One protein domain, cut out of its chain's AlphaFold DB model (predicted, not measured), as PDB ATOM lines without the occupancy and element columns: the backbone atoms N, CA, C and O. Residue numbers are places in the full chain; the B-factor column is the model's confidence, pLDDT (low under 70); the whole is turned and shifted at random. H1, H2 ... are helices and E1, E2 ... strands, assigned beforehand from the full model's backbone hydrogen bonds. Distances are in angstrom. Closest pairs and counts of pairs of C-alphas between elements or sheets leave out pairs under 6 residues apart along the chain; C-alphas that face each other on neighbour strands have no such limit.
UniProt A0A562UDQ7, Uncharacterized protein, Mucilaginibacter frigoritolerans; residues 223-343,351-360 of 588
ATOM      1  N   ASP A 223     303.276 346.073 167.352       61.31
ATOM      2  CA  ASP A 223     302.137 346.083 168.282       61.31
ATOM      3  C   ASP A 223     301.289 347.361 168.204       61.31
ATOM      4  O   ASP A 223     300.065 347.275 168.209       61.31
ATOM      5  N   ASP A 224     301.924 348.533 168.094       73.19
ATOM      6  CA  ASP A 224     301.260 349.834 167.922       73.19
ATOM      7  C   ASP A 224     301.797 350.538 166.672       73.19
ATOM      8  O   ASP A 224     302.750 351.325 166.719       73.19
ATOM      9  N   GLN A 225     301.179 350.218 165.532       75.81
ATOM     10  CA  GLN A 225     301.528 350.804 164.241       75.81
ATOM     11  C   GLN A 225     301.377 352.333 164.250       75.81
ATOM     12  O   GLN A 225     302.183 353.030 163.647       75.81
ATOM     13  N   GLU A 226     300.399 352.873 164.982       83.19
ATOM     14  CA  GLU A 226     300.137 354.312 165.010       83.19
ATOM     15  C   GLU A 226     301.250 355.078 165.736       83.19
ATOM     16  O   GLU A 226     301.709 356.116 165.253       83.19
ATOM     17  N   CYS A 227     301.722 354.562 166.874       83.12
ATOM     18  CA  CYS A 227     302.885 355.124 167.560       83.12
ATOM     19  C   CYS A 227     304.115 355.112 166.642       83.12
ATOM     20  O   CYS A 227     304.815 356.120 166.510       83.12
ATOM     21  N   MET A 228     304.342 353.988 165.959       76.19
ATOM     22  CA  MET A 228     305.483 353.817 165.066       76.19
ATOM     23  C   MET A 228     305.443 354.749 163.857       76.19
ATOM     24  O   MET A 228     306.442 355.412 163.571       76.19
ATOM     25  N   ASP A 229     304.294 354.869 163.199       80.75
ATOM     26  CA  ASP A 229     304.105 355.774 162.067       80.75
ATOM     27  C   ASP A 229     304.378 357.223 162.476       80.75
ATOM     28  O   ASP A 229     305.032 357.973 161.753       80.75
ATOM     29  N   ARG A 230     303.939 357.622 163.674       85.19
ATOM     30  CA  ARG A 230     304.187 358.969 164.199       85.19
ATOM     31  C   ARG A 230     305.659 359.205 164.528       85.19
ATOM     32  O   ARG A 230     306.163 360.287 164.246       85.19
ATOM     33  N   ILE A 231     306.372 358.221 165.077       78.00
ATOM     34  CA  ILE A 231     307.827 358.319 165.299       78.00
ATOM     35  C   ILE A 231     308.557 358.519 163.965       78.00
ATOM     36  O   ILE A 231     309.419 359.396 163.863       78.00
ATOM     37  N   ILE A 232     308.185 357.750 162.934       74.25
ATOM     38  CA  ILE A 232     308.733 357.884 161.576       74.25
ATOM     39  C   ILE A 232     308.439 359.286 161.025       74.25
ATOM     40  O   ILE A 232     309.343 359.961 160.541       74.25
ATOM     41  N   GLN A 233     307.210 359.776 161.186       79.12
ATOM     42  CA  GLN A 233     306.829 361.122 160.757       79.12
ATOM     43  C   GLN A 233     307.580 362.231 161.513       79.12
ATOM     44  O   GLN A 233     307.909 363.246 160.904       79.12
ATOM     45  N   VAL A 234     307.884 362.067 162.809       76.50
ATOM     46  CA  VAL A 234     308.720 363.024 163.561       76.50
ATOM     47  C   VAL A 234     310.156 363.019 163.044       76.50
ATOM     48  O   VAL A 234     310.739 364.085 162.850       76.50
ATOM     49  N   ARG A 235     310.724 361.832 162.792       72.75
ATOM     50  CA  ARG A 235     312.066 361.678 162.207       72.75
ATOM     51  C   ARG A 235     312.161 362.370 160.849       72.75
ATOM     52  O   ARG A 235     313.109 363.108 160.607       72.75
ATOM     53  N   ASP A 236     311.164 362.155 160.000       75.88
ATOM     54  CA  ASP A 236     311.126 362.692 158.637       75.88
ATOM     55  C   ASP A 236     310.745 364.184 158.601       75.88
ATOM     56  O   ASP A 236     310.642 364.780 157.530       75.88
ATOM     57  N   GLY A 237     310.532 364.806 159.769       77.19
ATOM     58  CA  GLY A 237     310.161 366.214 159.899       77.19
ATOM     59  C   GLY A 237     308.743 366.531 159.416       77.19
ATOM     60  O   GLY A 237     308.419 367.697 159.197       77.19
ATOM     61  N   LEU A 238     307.899 365.510 159.242       81.44
ATOM     62  CA  LEU A 238     306.512 365.634 158.786       81.44
ATOM     63  C   LEU A 238     305.578 366.094 159.907       81.44
ATOM     64  O   LEU A 238     304.630 366.837 159.656       81.44
ATOM     65  N   ILE A 239     305.848 365.669 161.141       86.44
ATOM     66  CA  ILE A 239     305.139 366.125 162.339       86.44
ATOM     67  C   ILE A 239     306.140 366.510 163.431       86.44
ATOM     68  O   ILE A 239     307.311 366.143 163.384       86.44
ATOM     69  N   ARG A 240     305.686 367.268 164.431       86.25
ATOM     70  CA  ARG A 240     306.527 367.697 165.557       86.25
ATOM     71  C   ARG A 240     306.404 366.749 166.740       86.25
ATOM     72  O   ARG A 240     305.361 366.130 166.936       86.25
ATOM     73  N   ALA A 241     307.437 366.710 167.569       86.12
ATOM     74  CA  ALA A 241     307.356 366.170 168.917       86.12
ATOM     75  C   ALA A 241     307.336 367.330 169.926       86.12
ATOM     76  O   ALA A 241     308.111 368.288 169.842       86.12
ATOM     77  N   THR A 242     306.393 367.280 170.865       89.12
ATOM     78  CA  THR A 242     306.181 368.347 171.847       89.12
ATOM     79  C   THR A 242     306.382 367.832 173.258       89.12
ATOM     80  O   THR A 242     305.656 366.968 173.739       89.12
ATOM     81  N   VAL A 243     307.339 368.423 173.958       87.62
ATOM     82  CA  VAL A 243     307.577 368.183 175.375       87.62
ATOM     83  C   VAL A 243     306.614 369.038 176.193       87.62
ATOM     84  O   VAL A 243     306.566 370.263 176.048       87.62
ATOM     85  N   GLY A 244     305.878 368.409 177.100       90.38
ATOM     86  CA  GLY A 244     304.918 369.084 177.963       90.38
ATOM     87  C   GLY A 244     304.781 368.442 179.338       90.38
ATOM     88  O   GLY A 244     305.406 367.427 179.640       90.38
ATOM     89  N   LEU A 245     303.953 369.052 180.181       93.81
ATOM     90  CA  LEU A 245     303.506 368.482 181.449       93.81
ATOM     91  C   LEU A 245     302.034 368.092 181.344       93.81
ATOM     92  O   LEU A 245     301.208 368.916 180.949       93.81
ATOM     93  N   ALA A 246     301.711 366.869 181.752       94.19
ATOM     94  CA  ALA A 246     300.349 366.345 181.776       94.19
ATOM     95  C   ALA A 246     300.043 365.668 183.120       94.19
ATOM     96  O   ALA A 246     300.945 365.208 183.826       94.19
ATOM     97  N   ASP A 247     298.760 365.624 183.480       94.06
ATOM     98  CA  ASP A 247     298.281 364.808 184.599       94.06
ATOM     99  C   ASP A 247     298.299 363.331 184.172       94.06
ATOM    100  O   ASP A 247     297.755 362.985 183.119       94.06
ATOM    101  N   LEU A 248     298.923 362.465 184.980       92.00
ATOM    102  CA  LEU A 248     299.104 361.043 184.676       92.00
ATOM    103  C   LEU A 248     297.765 360.335 184.426       92.00
ATOM    104  O   LEU A 248     297.723 359.364 183.678       92.00
ATOM    105  N   LYS A 249     296.653 360.838 184.981       91.19
ATOM    106  CA  LYS A 249     295.315 360.264 184.746       91.19
ATOM    107  C   LYS A 249     294.887 360.266 183.273       91.19
ATOM    108  O   LYS A 249     294.040 359.455 182.895       91.19
ATOM    109  N   TYR A 250     295.434 361.184 182.470       93.00
ATOM    110  CA  TYR A 250     295.163 361.277 181.034       93.00
ATOM    111  C   TYR A 250     296.049 360.348 180.208       93.00
ATOM    112  O   TYR A 250     295.800 360.200 179.016       93.00
ATOM    113  N   VAL A 251     297.053 359.713 180.818       92.56
ATOM    114  CA  VAL A 251     297.912 358.747 180.139       92.56
ATOM    115  C   VAL A 251     297.342 357.341 180.279       92.56
ATOM    116  O   VAL A 251     296.935 356.942 181.371       92.56
ATOM    117  N   LYS A 252     297.321 356.591 179.175       90.88
ATOM    118  CA  LYS A 252     296.863 355.201 179.109       90.88
ATOM    119  C   LYS A 252     297.893 354.340 178.378       90.88
ATOM    120  O   LYS A 252     298.489 354.819 177.414       90.88
ATOM    121  N   PRO A 253     298.119 353.088 178.801       87.38
ATOM    122  CA  PRO A 253     298.950 352.176 178.044       87.38
ATOM    123  C   PRO A 253     298.175 351.718 176.809       87.38
ATOM    124  O   PRO A 253     296.962 351.504 176.870       87.38
ATOM    125  N   PHE A 254     298.880 351.532 175.701       84.12
ATOM    126  CA  PHE A 254     298.328 350.903 174.509       84.12
ATOM    127  C   PHE A 254     297.925 349.445 174.800       84.12
ATOM    128  O   PHE A 254     296.816 349.030 174.472       84.12
ATOM    129  N   SER A 255     298.781 348.694 175.509       77.62
ATOM    130  CA  SER A 255     298.485 347.342 175.997       77.62
ATOM    131  C   SER A 255     298.520 347.247 177.526       77.62
ATOM    132  O   SER A 255     299.560 347.412 178.167       77.62
ATOM    133  N   TYR A 256     297.367 346.927 178.118       73.00
ATOM    134  CA  TYR A 256     297.263 346.604 179.544       73.00
ATOM    135  C   TYR A 256     297.852 345.229 179.866       73.00
ATOM    136  O   TYR A 256     298.437 345.071 180.931       73.00
ATOM    137  N   GLU A 257     297.767 344.262 178.947       60.81
ATOM    138  CA  GLU A 257     298.370 342.932 179.130       60.81
ATOM    139  C   GLU A 257     299.875 343.038 179.327       60.81
ATOM    140  O   GLU A 257     300.409 342.499 180.290       60.81
ATOM    141  N   LYS A 258     300.537 343.883 178.532       66.00
ATOM    142  CA  LYS A 258     301.958 344.174 178.732       66.00
ATOM    143  C   LYS A 258     302.259 344.788 180.090       66.00
ATOM    144  O   LYS A 258     303.335 344.547 180.614       66.00
ATOM    145  N   CYS A 259     301.342 345.563 180.670       64.44
ATOM    146  CA  CYS A 259     301.513 346.076 182.030       64.44
ATOM    147  C   CYS A 259     301.407 344.954 183.074       64.44
ATOM    148  O   CYS A 259     302.129 344.997 184.068       64.44
ATOM    149  N   PHE A 260     300.531 343.970 182.851       58.91
ATOM    150  CA  PHE A 260     300.353 342.804 183.723       58.91
ATOM    151  C   PHE A 260     301.504 341.795 183.618       58.91
ATOM    152  O   PHE A 260     301.877 341.195 184.623       58.91
ATOM    153  N   ASP A 261     302.110 341.664 182.436       57.25
ATOM    154  CA  ASP A 261     303.211 340.733 182.164       57.25
ATOM    155  C   ASP A 261     304.590 341.250 182.617       57.25
ATOM    156  O   ASP A 261     305.599 340.542 182.513       57.25
ATOM    157  N   LEU A 262     304.671 342.484 183.130       56.44
ATOM    158  CA  LEU A 262     305.922 343.023 183.661       56.44
ATOM    159  C   LEU A 262     306.393 342.218 184.871       56.44
ATOM    160  O   LEU A 262     305.671 342.020 185.851       56.44
ATOM    161  N   ARG A 263     307.663 341.814 184.840       50.50
ATOM    162  CA  ARG A 263     308.261 341.046 185.931       50.50
ATOM    163  C   ARG A 263     308.502 341.956 187.127       50.50
ATOM    164  O   ARG A 263     308.987 343.082 187.000       50.50
ATOM    165  N   LEU A 264     308.253 341.421 188.318       51.34
ATOM    166  CA  LEU A 264     308.451 342.139 189.577       51.34
ATOM    167  C   LEU A 264     309.884 342.675 189.737       51.34
ATOM    168  O   LEU A 264     310.065 343.801 190.192       51.34
ATOM    169  N   HIS A 265     310.895 341.894 189.351       49.72
ATOM    170  CA  HIS A 265     312.296 342.319 189.431       49.72
ATOM    171  C   HIS A 265     312.580 343.551 188.552       49.72
ATOM    172  O   HIS A 265     313.285 344.462 188.982       49.72
ATOM    173  N   ASP A 266     311.993 343.625 187.355       49.75
ATOM    174  CA  ASP A 266     312.200 344.745 186.428       49.75
ATOM    175  C   ASP A 266     311.550 346.024 186.973       49.75
ATOM    176  O   ASP A 266     312.146 347.103 186.939       49.75
ATOM    177  N   LEU A 267     310.370 345.889 187.589       60.09
ATOM    178  CA  LEU A 267     309.714 346.965 188.335       60.09
ATOM    179  C   LEU A 267     310.550 347.425 189.536       60.09
ATOM    180  O   LEU A 267     310.692 348.626 189.760       60.09
ATOM    181  N   GLN A 268     311.137 346.498 190.297       54.75
ATOM    182  CA  GLN A 268     312.004 346.814 191.437       54.75
ATOM    183  C   GLN A 268     313.291 347.527 191.014       54.75
ATOM    184  O   GLN A 268     313.719 348.460 191.695       54.75
ATOM    185  N   ALA A 269     313.901 347.118 189.901       54.44
ATOM    186  CA  ALA A 269     315.058 347.794 189.329       54.44
ATOM    187  C   ALA A 269     314.687 349.210 188.855       54.44
ATOM    188  O   ALA A 269     315.359 350.179 189.208       54.44
ATOM    189  N   ALA A 270     313.567 349.353 188.142       60.56
ATOM    190  CA  ALA A 270     313.086 350.643 187.655       60.56
ATOM    191  C   ALA A 270     312.691 351.607 188.793       60.56
ATOM    192  O   ALA A 270     312.922 352.811 188.698       60.56
ATOM    193  N   LEU A 271     312.176 351.091 189.913       63.72
ATOM    194  CA  LEU A 271     311.897 351.881 191.115       63.72
ATOM    195  C   LEU A 271     313.152 352.539 191.710       63.72
ATOM    196  O   LEU A 271     313.042 353.619 192.290       63.72
ATOM    197  N   GLN A 272     314.340 351.939 191.556       60.31
ATOM    198  CA  GLN A 272     315.597 352.535 192.036       60.31
ATOM    199  C   GLN A 272     316.020 353.760 191.218       60.31
ATOM    200  O   GLN A 272     316.713 354.631 191.736       60.31
ATOM    201  N   ILE A 273     315.571 353.850 189.965       63.16
ATOM    202  CA  ILE A 273     315.848 354.968 189.052       63.16
ATOM    203  C   ILE A 273     314.612 355.849 188.818       63.16
ATOM    204  O   ILE A 273     314.569 356.622 187.862       63.16
ATOM    205  N   ALA A 274     313.604 355.767 189.692       68.88
ATOM    206  CA  ALA A 274     312.327 356.452 189.511       68.88
ATOM    207  C   ALA A 274     312.462 357.978 189.376       68.88
ATOM    208  O   ALA A 274     311.767 358.584 188.564       68.88
ATOM    209  N   GLU A 275     313.396 358.612 190.093       70.12
ATOM    210  CA  GLU A 275     313.664 360.047 189.924       70.12
ATOM    211  C   GLU A 275     314.149 360.398 188.511       70.12
ATOM    212  O   GLU A 275     313.794 361.449 187.973       70.12
ATOM    213  N   THR A 276     314.946 359.521 187.898       68.69
ATOM    214  CA  THR A 276     315.411 359.674 186.516       68.69
ATOM    215  C   THR A 276     314.245 359.514 185.545       68.69
ATOM    216  O   THR A 276     314.103 360.334 184.643       68.69
ATOM    217  N   ILE A 277     313.364 358.536 185.781       68.75
ATOM    218  CA  ILE A 277     312.143 358.315 184.988       68.75
ATOM    219  C   ILE A 277     311.229 359.551 185.042       68.75
ATOM    220  O   ILE A 277     310.792 360.055 184.007       68.75
ATOM    221  N   ILE A 278     310.999 360.105 186.239       72.00
ATOM    222  CA  ILE A 278     310.175 361.309 186.441       72.00
ATOM    223  C   ILE A 278     310.744 362.513 185.671       72.00
ATOM    224  O   ILE A 278     309.983 363.301 185.106       72.00
ATOM    225  N   LYS A 279     312.074 362.662 185.630       71.12
ATOM    226  CA  LYS A 279     312.758 363.757 184.916       71.12
ATOM    227  C   LYS A 279     312.803 363.550 183.396       71.12
ATOM    228  O   LYS A 279     312.721 364.535 182.654       71.12
ATOM    229  N   GLY A 280     312.953 362.305 182.942       68.38
ATOM    230  CA  GLY A 280     313.020 361.933 181.526       68.38
ATOM    231  C   GLY A 280     311.696 362.169 180.805       68.38
ATOM    232  O   GLY A 280     311.677 362.790 179.742       68.38
ATOM    233  N   GLY A 281     310.592 361.815 181.465       75.12
ATOM    234  CA  GLY A 281     309.259 361.825 180.875       75.12
ATOM    235  C   GLY A 281     309.000 360.593 180.011       75.12
ATOM    236  O   GLY A 281     309.899 359.787 179.795       75.12
ATOM    237  N   ILE A 282     307.759 360.446 179.550       85.38
ATOM    238  CA  ILE A 282     307.314 359.294 178.749       85.38
ATOM    239  C   ILE A 282     306.855 359.721 177.355       85.38
ATOM    240  O   ILE A 282     306.288 360.807 177.185       85.38
ATOM    241  N   LEU A 283     307.079 358.860 176.369       86.75
ATOM    242  CA  LEU A 283     306.629 359.049 175.000       86.75
ATOM    243  C   LEU A 283     305.150 358.676 174.861       86.75
ATOM    244  O   LEU A 283     304.713 357.602 175.294       86.75
ATOM    245  N   VAL A 284     304.378 359.577 174.255       92.44
ATOM    246  CA  VAL A 284     302.935 359.420 174.072       92.44
ATOM    247  C   VAL A 284     302.452 359.998 172.745       92.44
ATOM    248  O   VAL A 284     303.103 360.855 172.155       92.44
ATOM    249  N   TYR A 285     301.256 359.617 172.311       92.88
ATOM    250  CA  TYR A 285     300.508 360.318 171.262       92.88
ATOM    251  C   TYR A 285     299.055 360.531 171.687       92.88
ATOM    252  O   TYR A 285     298.536 359.819 172.543       92.88
ATOM    253  N   ALA A 286     298.393 361.541 171.125       91.81
ATOM    254  CA  ALA A 286     297.005 361.837 171.462       91.81
ATOM    255  C   ALA A 286     296.040 360.941 170.672       91.81
ATOM    256  O   ALA A 286     296.103 360.906 169.442       91.81
ATOM    257  N   LYS A 287     295.120 360.268 171.370       89.19
ATOM    258  CA  LYS A 287     294.052 359.453 170.773       89.19
ATOM    259  C   LYS A 287     292.844 359.381 171.698       89.19
ATOM    260  O   LYS A 287     292.993 359.200 172.903       89.19
ATOM    261  N   ASP A 288     291.650 359.569 171.139       86.44
ATOM    262  CA  ASP A 288     290.362 359.468 171.846       86.44
ATOM    263  C   ASP A 288     290.283 360.281 173.156       86.44
ATOM    264  O   ASP A 288     289.673 359.871 174.141       86.44
ATOM    265  N   GLY A 289     290.925 361.455 173.180       86.31
ATOM    266  CA  GLY A 289     290.973 362.339 174.351       86.31
ATOM    267  C   GLY A 289     292.028 361.971 175.402       86.31
ATOM    268  O   GLY A 289     292.191 362.718 176.368       86.31
ATOM    269  N   TYR A 290     292.791 360.897 175.201       91.69
ATOM    270  CA  TYR A 290     293.871 360.436 176.076       91.69
ATOM    271  C   TYR A 290     295.248 360.577 175.418       91.69
ATOM    272  O   TYR A 290     295.372 360.790 174.212       91.69
ATOM    273  N   LEU A 291     296.290 360.440 176.234       93.06
ATOM    274  CA  LEU A 291     297.676 360.282 175.811       93.06
ATOM    275  C   LEU A 291     298.045 358.799 175.897       93.06
ATOM    276  O   LEU A 291     298.068 358.227 176.984       93.06
ATOM    277  N   ILE A 292     298.326 358.165 174.769       91.56
ATOM    278  CA  ILE A 292     298.620 356.735 174.706       91.56
ATOM    279  C   ILE A 292     300.126 356.520 174.749       91.56
ATOM    280  O   ILE A 292     300.843 357.108 173.945       91.56
ATOM    281  N   THR A 293     300.600 355.678 175.668       88.38
ATOM    282  CA  THR A 293     301.989 355.202 175.705       88.38
ATOM    283  C   THR A 293     302.069 353.744 175.265       88.38
ATOM    284  O   THR A 293     301.302 352.909 175.742       88.38
ATOM    285  N   SER A 294     302.993 353.428 174.358       77.44
ATOM    286  CA  SER A 294     303.176 352.061 173.842       77.44
ATOM    287  C   SER A 294     304.588 351.498 174.032       77.44
ATOM    288  O   SER A 294     304.842 350.343 173.693       77.44
ATOM    289  N   ASP A 295     305.506 352.300 174.557       68.25
ATOM    290  CA  ASP A 295     306.933 351.960 174.647       68.25
ATOM    291  C   ASP A 295     307.410 351.985 176.111       68.25
ATOM    292  O   ASP A 295     308.250 351.200 176.535       68.25
ATOM    293  N   ASP A 296     306.758 352.797 176.948       73.00
ATOM    294  CA  ASP A 296     307.179 353.078 178.318       73.00
ATOM    295  C   ASP A 296     306.331 352.345 179.375       73.00
ATOM    296  O   ASP A 296     306.095 352.882 180.457       73.00
ATOM    297  N   TYR A 297     305.854 351.118 179.115       78.62
ATOM    298  CA  TYR A 297     304.977 350.387 180.056       78.62
ATOM    299  C   TYR A 297     305.580 350.264 181.460       78.62
ATOM    300  O   TYR A 297     304.896 350.486 182.460       78.62
ATOM    301  N   LEU A 298     306.879 349.962 181.544       72.88
ATOM    302  CA  LEU A 298     307.598 349.848 182.812       72.88
ATOM    303  C   LEU A 298     307.629 351.184 183.566       72.88
ATOM    304  O   LEU A 298     307.368 351.234 184.768       72.88
ATOM    305  N   TYR A 299     307.909 352.277 182.859       82.94
ATOM    306  CA  TYR A 299     307.994 353.615 183.442       82.94
ATOM    307  C   TYR A 299     306.616 354.121 183.850       82.94
ATOM    308  O   TYR A 299     306.440 354.608 184.965       82.94
ATOM    309  N   TYR A 300     305.621 353.922 182.993       86.44
ATOM    310  CA  TYR A 300     304.220 354.171 183.284       86.44
ATOM    311  C   TYR A 300     303.774 353.456 184.569       86.44
ATOM    312  O   TYR A 300     303.193 354.084 185.458       86.44
ATOM    313  N   MET A 301     304.128 352.177 184.722       81.88
ATOM    314  CA  MET A 301     303.824 351.404 185.924       81.88
ATOM    315  C   MET A 301     304.536 351.939 187.168       81.88
ATOM    316  O   MET A 301     303.898 352.090 188.209       81.88
ATOM    317  N   VAL A 302     305.817 352.306 187.078       81.25
ATOM    318  CA  VAL A 302     306.552 352.937 188.193       81.25
ATOM    319  C   VAL A 302     305.902 354.257 188.618       81.25
ATOM    320  O   VAL A 302     305.683 354.481 189.812       81.25
ATOM    321  N   LEU A 303     305.531 355.108 187.659       85.75
ATOM    322  CA  LEU A 303     304.878 356.394 187.919       85.75
ATOM    323  C   LEU A 303     303.522 356.206 188.623       85.75
ATOM    324  O   LEU A 303     303.219 356.917 189.588       85.75
ATOM    325  N   ARG A 304     302.735 355.204 188.204       86.75
ATOM    326  CA  ARG A 304     301.473 354.816 188.860       86.75
ATOM    327  C   ARG A 304     301.706 354.228 190.257       86.75
ATOM    328  O   ARG A 304     301.012 354.606 191.204       86.75
ATOM    329  N   LEU A 305     302.702 353.355 190.436       76.44
ATOM    330  CA  LEU A 305     303.058 352.777 191.740       76.44
ATOM    331  C   LEU A 305     303.418 353.863 192.758       76.44
ATOM    332  O   LEU A 305     302.924 353.816 193.886       76.44
ATOM    333  N   GLN A 306     304.191 354.867 192.335       78.38
ATOM    334  CA  GLN A 306     304.613 356.003 193.158       78.38
ATOM    335  C   GLN A 306     303.553 357.103 193.323       78.38
ATOM    336  O   GLN A 306     303.791 358.083 194.026       78.38
ATOM    337  N   LYS A 307     302.365 356.942 192.722       84.00
ATOM    338  CA  LYS A 307     301.254 357.909 192.789       84.00
ATOM    339  C   LYS A 307     301.653 359.308 192.300       84.00
ATOM    340  O   LYS A 307     301.183 360.321 192.830       84.00
ATOM    341  N   ILE A 308     302.508 359.370 191.279       87.44
ATOM    342  CA  ILE A 308     302.899 360.631 190.650       87.44
ATOM    343  C   ILE A 308     301.687 361.211 189.917       87.44
ATOM    344  O   ILE A 308     301.058 360.542 189.106       87.44
ATOM    345  N   LYS A 309     301.337 362.465 190.221       88.06
ATOM    346  CA  LYS A 309     300.167 363.130 189.625       88.06
ATOM    347  C   LYS A 309     300.495 363.847 188.325       88.06
ATOM    348  O   LYS A 309     299.699 363.820 187.401       88.06
ATOM    349  N   GLN A 310     301.645 364.508 188.267       92.06
ATOM    350  CA  GLN A 310     302.058 365.294 187.113       92.06
ATOM    351  C   GLN A 310     303.377 364.755 186.590       92.06
ATOM    352  O   GLN A 310     304.316 364.558 187.360       92.06
ATOM    353  N   ILE A 311     303.432 364.531 185.284       91.25
ATOM    354  CA  ILE A 311     304.580 363.936 184.614       91.25
ATOM    355  C   ILE A 311     304.963 364.751 183.388       91.25
ATOM    356  O   ILE A 311     304.137 365.457 182.801       91.25
ATOM    357  N   LYS A 312     306.231 364.637 183.004       90.12
ATOM    358  CA  LYS A 312     306.712 365.112 181.714       90.12
ATOM    359  C   LYS A 312     306.309 364.107 180.637       90.12
ATOM    360  O   LYS A 312     306.468 362.904 180.822       90.12
ATOM    361  N   VAL A 313     305.781 364.605 179.530       91.69
ATOM    362  CA  VAL A 313     305.377 363.807 178.369       91.69
ATOM    363  C   VAL A 313     306.034 364.358 177.114       91.69
ATOM    364  O   VAL A 313     306.238 365.568 177.005       91.69
ATOM    365  N   VAL A 314     306.348 363.475 176.173       89.75
ATOM    366  CA  VAL A 314     306.753 363.828 174.811       89.75
ATOM    367  C   VAL A 314     305.630 363.383 173.884       89.75
ATOM    368  O   VAL A 314     305.432 362.193 173.674       89.75
ATOM    369  N   VAL A 315     304.842 364.342 173.403       92.62
ATOM    370  CA  VAL A 315     303.665 364.112 172.563       92.62
ATOM    371  C   VAL A 315     304.084 364.065 171.097       92.62
ATOM    372  O   VAL A 315     304.629 365.039 170.578       92.62
ATOM    373  N   LEU A 316     303.812 362.945 170.438       90.62
ATOM    374  CA  LEU A 316     304.053 362.724 169.018       90.62
ATOM    375  C   LEU A 316     302.910 363.299 168.171       90.62
ATOM    376  O   LEU A 316     301.809 362.741 168.103       90.62
ATOM    377  N   GLY A 317     303.203 364.390 167.470       87.69
ATOM    378  CA  GLY A 317     302.301 365.032 166.526       87.69
ATOM    379  C   GLY A 317     301.456 366.161 167.107       87.69
ATOM    380  O   GLY A 317     301.423 366.423 168.309       87.69
ATOM    381  N   ASP A 318     300.762 366.831 166.192       82.56
ATOM    382  CA  ASP A 318     299.830 367.924 166.450       82.56
ATOM    383  C   ASP A 318     298.394 367.502 166.055       82.56
ATOM    384  O   ASP A 318     298.234 366.668 165.157       82.56
ATOM    385  N   PRO A 319     297.341 368.083 166.663       87.31
ATOM    386  CA  PRO A 319     297.393 369.064 167.743       87.31
ATOM    387  C   PRO A 319     297.685 368.418 169.103       87.31
ATOM    388  O   PRO A 319     297.160 367.358 169.443       87.31
ATOM    389  N   VAL A 320     298.488 369.105 169.914       90.50
ATOM    390  CA  VAL A 320     298.709 368.733 171.315       90.50
ATOM    391  C   VAL A 320     297.434 369.033 172.121       90.50
ATOM    392  O   VAL A 320     296.910 370.144 172.007       90.50
ATOM    393  N   PRO A 321     296.919 368.094 172.941       92.88
ATOM    394  CA  PRO A 321     295.714 368.329 173.733       92.88
ATOM    395  C   PRO A 321     295.846 369.532 174.677       92.88
ATOM    396  O   PRO A 321     296.889 369.725 175.298       92.88
ATOM    397  N   GLU A 322     294.766 370.297 174.860       92.12
ATOM    398  CA  GLU A 322     294.765 371.537 175.663       92.12
ATOM    399  C   GLU A 322     295.180 371.332 177.128       92.12
ATOM    400  O   GLU A 322     295.701 372.241 177.773       92.12
ATOM    401  N   TYR A 323     294.967 370.128 177.666       92.62
ATOM    402  CA  TYR A 323     295.352 369.779 179.034       92.62
ATOM    403  C   TYR A 323     296.857 369.513 179.202       92.62
ATOM    404  O   TYR A 323     297.310 369.280 180.326       92.62
ATOM    405  N   VAL A 324     297.640 369.536 178.120       94.00
ATOM    406  CA  VAL A 324     299.100 369.423 178.160       94.00
ATOM    407  C   VAL A 324     299.709 370.820 178.202       94.00
ATOM    408  O   VAL A 324     299.606 371.603 177.259       94.00
ATOM    409  N   LYS A 325     300.418 371.132 179.289       94.56
ATOM    410  CA  LYS A 325     301.185 372.376 179.389       94.56
ATOM    411  C   LYS A 325     302.479 372.233 178.594       94.56
ATOM    412  O   LYS A 325     303.426 371.607 179.069       94.56
ATOM    413  N   ILE A 326     302.519 372.831 177.411       92.88
ATOM    414  CA  ILE A 326     303.680 372.808 176.518       92.88
ATOM    415  C   ILE A 326     304.883 373.490 177.190       92.88
ATOM    416  O   ILE A 326     304.764 374.586 177.740       92.88
ATOM    417  N   LEU A 327     306.038 372.825 177.145       87.44
ATOM    418  CA  LEU A 327     307.326 373.353 177.597       87.44
ATOM    419  C   LEU A 327     308.216 373.717 176.408       87.44
ATOM    420  O   LEU A 327     308.800 374.797 176.381       87.44
ATOM    421  N   SER A 328     308.306 372.821 175.428       85.19
ATOM    422  CA  SER A 328     309.076 373.016 174.201       85.19
ATOM    423  C   SER A 328     308.528 372.124 173.093       85.19
ATOM    424  O   SER A 328     308.065 371.022 173.367       85.19
ATOM    425  N   SER A 329     308.644 372.558 171.844       83.69
ATOM    426  CA  SER A 329     308.330 371.741 170.668       83.69
ATOM    427  C   SER A 329     309.542 371.705 169.750       83.69
ATOM    428  O   SER A 329     310.229 372.716 169.610       83.69
ATOM    429  N   GLY A 330     309.781 370.559 169.125       77.75
ATOM    430  CA  GLY A 330     310.878 370.356 168.190       77.75
ATOM    431  C   GLY A 330     310.608 369.180 167.261       77.75
ATOM    432  O   GLY A 330     309.465 368.740 167.103       77.75
ATOM    433  N   GLY A 331     311.660 368.710 166.609       69.31
ATOM    434  CA  GLY A 331     311.649 367.526 165.767       69.31
ATOM    435  C   GLY A 331     312.241 366.323 166.493       69.31
ATOM    436  O   GLY A 331     312.068 366.128 167.699       69.31
ATOM    437  N   PHE A 332     312.956 365.513 165.729       63.97
ATOM    438  CA  PHE A 332     313.614 364.289 166.166       63.97
ATOM    439  C   PHE A 332     314.486 364.437 167.424       63.97
ATOM    440  O   PHE A 332     314.498 363.552 168.274       63.97
ATOM    441  N   GLU A 333     315.160 365.573 167.593       62.56
ATOM    442  CA  GLU A 333     316.032 365.878 168.732       62.56
ATOM    443  C   GLU A 333     315.310 365.902 170.089       62.56
ATOM    444  O   GLU A 333     315.951 365.913 171.140       62.56
ATOM    445  N   THR A 334     313.976 365.934 170.073       66.00
ATOM    446  CA  THR A 334     313.146 365.949 171.282       66.00
ATOM    447  C   THR A 334     312.656 364.566 171.707       66.00
ATOM    448  O   THR A 334     312.040 364.449 172.771       66.00
ATOM    449  N   LEU A 335     312.932 363.518 170.919       62.47
ATOM    450  CA  LEU A 335     312.535 362.153 171.245       62.47
ATOM    451  C   LEU A 335     313.415 361.568 172.370       62.47
ATOM    452  O   LEU A 335     314.642 361.675 172.313       62.47
ATOM    453  N   PRO A 336     312.815 360.936 173.397       60.34
ATOM    454  CA  PRO A 336     313.552 360.168 174.392       60.34
ATOM    455  C   PRO A 336     314.077 358.850 173.783       60.34
ATOM    456  O   PRO A 336     313.629 358.446 172.706       60.34
ATOM    457  N   PRO A 337     315.009 358.151 174.458       52.84
ATOM    458  CA  PRO A 337     315.414 356.803 174.061       52.84
ATOM    459  C   PRO A 337     314.197 355.866 173.987       52.84
ATOM    460  O   PRO A 337     313.428 355.810 174.942       52.84
ATOM    461  N   LEU A 338     314.033 355.141 172.875       47.22
ATOM    462  CA  LEU A 338     312.910 354.217 172.657       47.22
ATOM    463  C   LEU A 338     313.190 352.835 173.283       47.22
ATOM    464  O   LEU A 338     314.271 352.269 173.098       47.22
ATOM    465  N   LEU A 339     312.209 352.270 173.987       45.12
ATOM    466  CA  LEU A 339     312.237 350.999 174.717       45.12
ATOM    467  C   LEU A 339     311.281 349.959 174.098       45.12
ATOM    468  O   LEU A 339     310.226 349.655 174.648       45.12
ATOM    469  N   ARG A 340     311.667 349.317 172.987       43.94
ATOM    470  CA  ARG A 340     310.780 348.323 172.352       43.94
ATOM    471  C   ARG A 340     310.707 346.998 173.119       43.94
ATOM    472  O   ARG A 340     311.703 346.286 173.254       43.94
ATOM    473  N   LEU A 341     309.490 346.599 173.496       35.16
ATOM    474  CA  LEU A 341     309.148 345.252 173.977       35.16
ATOM    475  C   LEU A 341     308.220 344.552 172.963       35.16
ATOM    476  O   LEU A 341     307.099 345.029 172.785       35.16
ATOM    477  N   PRO A 342     308.611 343.433 172.320       33.91
ATOM    478  CA  PRO A 342     307.686 342.652 171.490       33.91
ATOM    479  C   PRO A 342     306.681 341.888 172.370       33.91
ATOM    480  O   PRO A 342     307.080 341.319 173.389       33.91
ATOM    481  N   GLY A 343     305.401 341.863 171.990       35.19
ATOM    482  CA  GLY A 343     304.352 341.068 172.644       35.19
ATOM    483  C   GLY A 343     303.143 340.844 171.725       35.19
ATOM    484  O   GLY A 343     303.225 341.195 170.562       35.19
ATOM    485  N   LEU A 351     287.916 349.945 178.055       62.97
ATOM    486  CA  LEU A 351     288.918 350.779 178.750       62.97
ATOM    487  C   LEU A 351     288.694 350.914 180.268       62.97
ATOM    488  O   LEU A 351     289.646 350.819 181.039       62.97
ATOM    489  N   GLU A 352     287.447 351.097 180.714       66.38
ATOM    490  CA  GLU A 352     287.128 351.230 182.144       66.38
ATOM    491  C   GLU A 352     287.410 349.953 182.945       66.38
ATOM    492  O   GLU A 352     287.906 350.018 184.069       66.38
ATOM    493  N   GLN A 353     287.128 348.778 182.374       58.56
ATOM    494  CA  GLN A 353     287.380 347.503 183.049       58.56
ATOM    495  C   GLN A 353     288.882 347.237 183.180       58.56
ATOM    496  O   GLN A 353     289.329 346.760 184.224       58.56
ATOM    497  N   ASN A 354     289.658 347.608 182.160       63.53
ATOM    498  CA  ASN A 354     291.111 347.448 182.155       63.53
ATOM    499  C   ASN A 354     291.796 348.366 183.177       63.53
ATOM    500  O   ASN A 354     292.707 347.927 183.872       63.53
ATOM    501  N   GLU A 355     291.316 349.600 183.359       73.31
ATOM    502  CA  GLU A 355     291.824 350.488 184.417       73.31
ATOM    503  C   GLU A 355     291.521 349.967 185.828       73.31
ATOM    504  O   GLU A 355     292.380 350.029 186.707       73.31
ATOM    505  N   ILE A 356     290.331 349.397 186.048       63.84
ATOM    506  CA  ILE A 356     289.992 348.773 187.336       63.84
ATOM    507  C   ILE A 356     290.920 347.583 187.621       63.84
ATOM    508  O   ILE A 356     291.363 347.400 188.755       63.84
ATOM    509  N   GLN A 357     291.218 346.762 186.612       56.09
ATOM    510  CA  GLN A 357     292.158 345.646 186.749       56.09
ATOM    511  C   GLN A 357     293.594 346.129 186.989       56.09
ATOM    512  O   GLN A 357     294.286 345.569 187.838       56.09
ATOM    513  N   LEU A 358     294.016 347.196 186.308       63.12
ATOM    514  CA  LEU A 358     295.336 347.795 186.474       63.12
ATOM    515  C   LEU A 358     295.565 348.325 187.888       63.12
ATOM    516  O   LEU A 358     296.592 348.020 188.488       63.12
ATOM    517  N   GLU A 359     294.612 349.068 188.451       68.25
ATOM    518  CA  GLU A 359     294.729 349.540 189.836       68.25
ATOM    519  C   GLU A 359     294.795 348.380 190.836       68.25
ATOM    520  O   GLU A 359     295.624 348.405 191.743       68.25
ATOM    521  N   ARG A 360     294.022 347.304 190.625       56.66
ATOM    522  CA  ARG A 360     294.121 346.096 191.464       56.66
ATOM    523  C   ARG A 360     295.510 345.464 191.404       56.66
ATOM    524  O   ARG A 360     296.047 345.073 192.437       56.66
TER     525      ARG A 360
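AT A GLANCE: This is residues 223 to 343 and 351 to 360 of the 588 residues of an uncharacterized protein of Mucilaginibacter frigoritolerans (UniProt A0A562UDQ7). A strongly twisted sheet of six strands runs through the body, with helix H1 packed along it and helix H5 packed beside its E2, E4 and E3 strands. H2, H3 and H4 pack on H5, and H6 packs on H2 at the outside. The 131 printed residues hold six named helices and six named strands, in the order H1 E1 E2 H2 H3 H4 E3 E4 H5 E5 E6 H6; the sheet is mixed, ordered E2 E4 E3 E5 E1 E6, and the class is mixed, helices and strands. The whole is compact, with a radius of gyration of the C-alphas of 14.0 A and spans of 38 by 28 by 25 A.

HOW THE PARTS SIT: H1, residues 225 to 235, is on the sheet at a height over the sheet of 9.5 A. It lies over E3, residues 282 to 287, and E1, residues 241 to 247, and runs along the strands, at 13 degrees to E1 on the local plane. Its C-alphas closest to E5, residues 310 to 316, are those of Arg 230 and Leu 316, 6.1 A apart. E1 is antiparallel to E6, residues 325 to 330 (N 243 and O 328, 2.8 A), and to E5 (N 313 and O 244, 2.8 A). E3 is parallel to E5 (N 316 and O 284, 2.8 A) and forms an antiparallel hairpin with E4, residues 290 to 293 (N 292 and O 285, 2.8 A). E2, residues 251 to 253, is parallel to E4 (N 252 and O 291, 2.8 A); these N and O pairs are within hydrogen-bond range. H5, residues 297 to 305, the hub, is on the sheet at a height of 8.7 A. It touches H2, residues 256 to 260, closest at the C-alphas of Cys 259 and Tyr 297, 5.9 A. It touches H3, residues 264 to 272, closest at the C-alphas of Leu 271 and Val 302, 6.2 A, the same way at a steep tilt of 69.9 degrees, only just short of about perpendicular. It touches H4, residues 274 to 280, closest at the C-alphas of Ile 277 and Tyr 299, 6.5 A, opposite ways at a steep tilt of 59 degrees. H1 and H4 on one face of the sheet make two layers, helices over strands. H6, residues 351 to 360, touches H2, closest at the C-alphas of Tyr 256 and Asn 354, 6.7 A, and is apart from H5. Every O i to N i+4 pair is within hydrogen-bond range in H1, H2, H4, H5 and H6; in H3, 4 of 5 are.

IN THESE COORDINATES: H1 begins at C-alpha 225 (301.528, 350.804, 164.241) and is 15.3 A long. E1 is 18.2 A, E3 15.5 A, E5 18.4 A and E6 14.9 A long. H3 is 12.9 A and H5 12.1 A long. H6, 14.5 A long, ends at C-alpha 360 (294.121, 346.096, 191.464).

THE WHOLE: The two C-alphas farthest apart are those of Gly 237 and Arg 360, 40.7 A. Residues 344 to 350 are not printed, and C-alphas 343 and 351 are 19.2 A apart across the cut. Of the links that are printed whole, E5 to E6 is short and the others are tight. Residues 331 to 343 have no named element. The mean pLDDT of the printed part is 75.8, and 45 residues are under 70, among them 257 to 274 and 331 to 343.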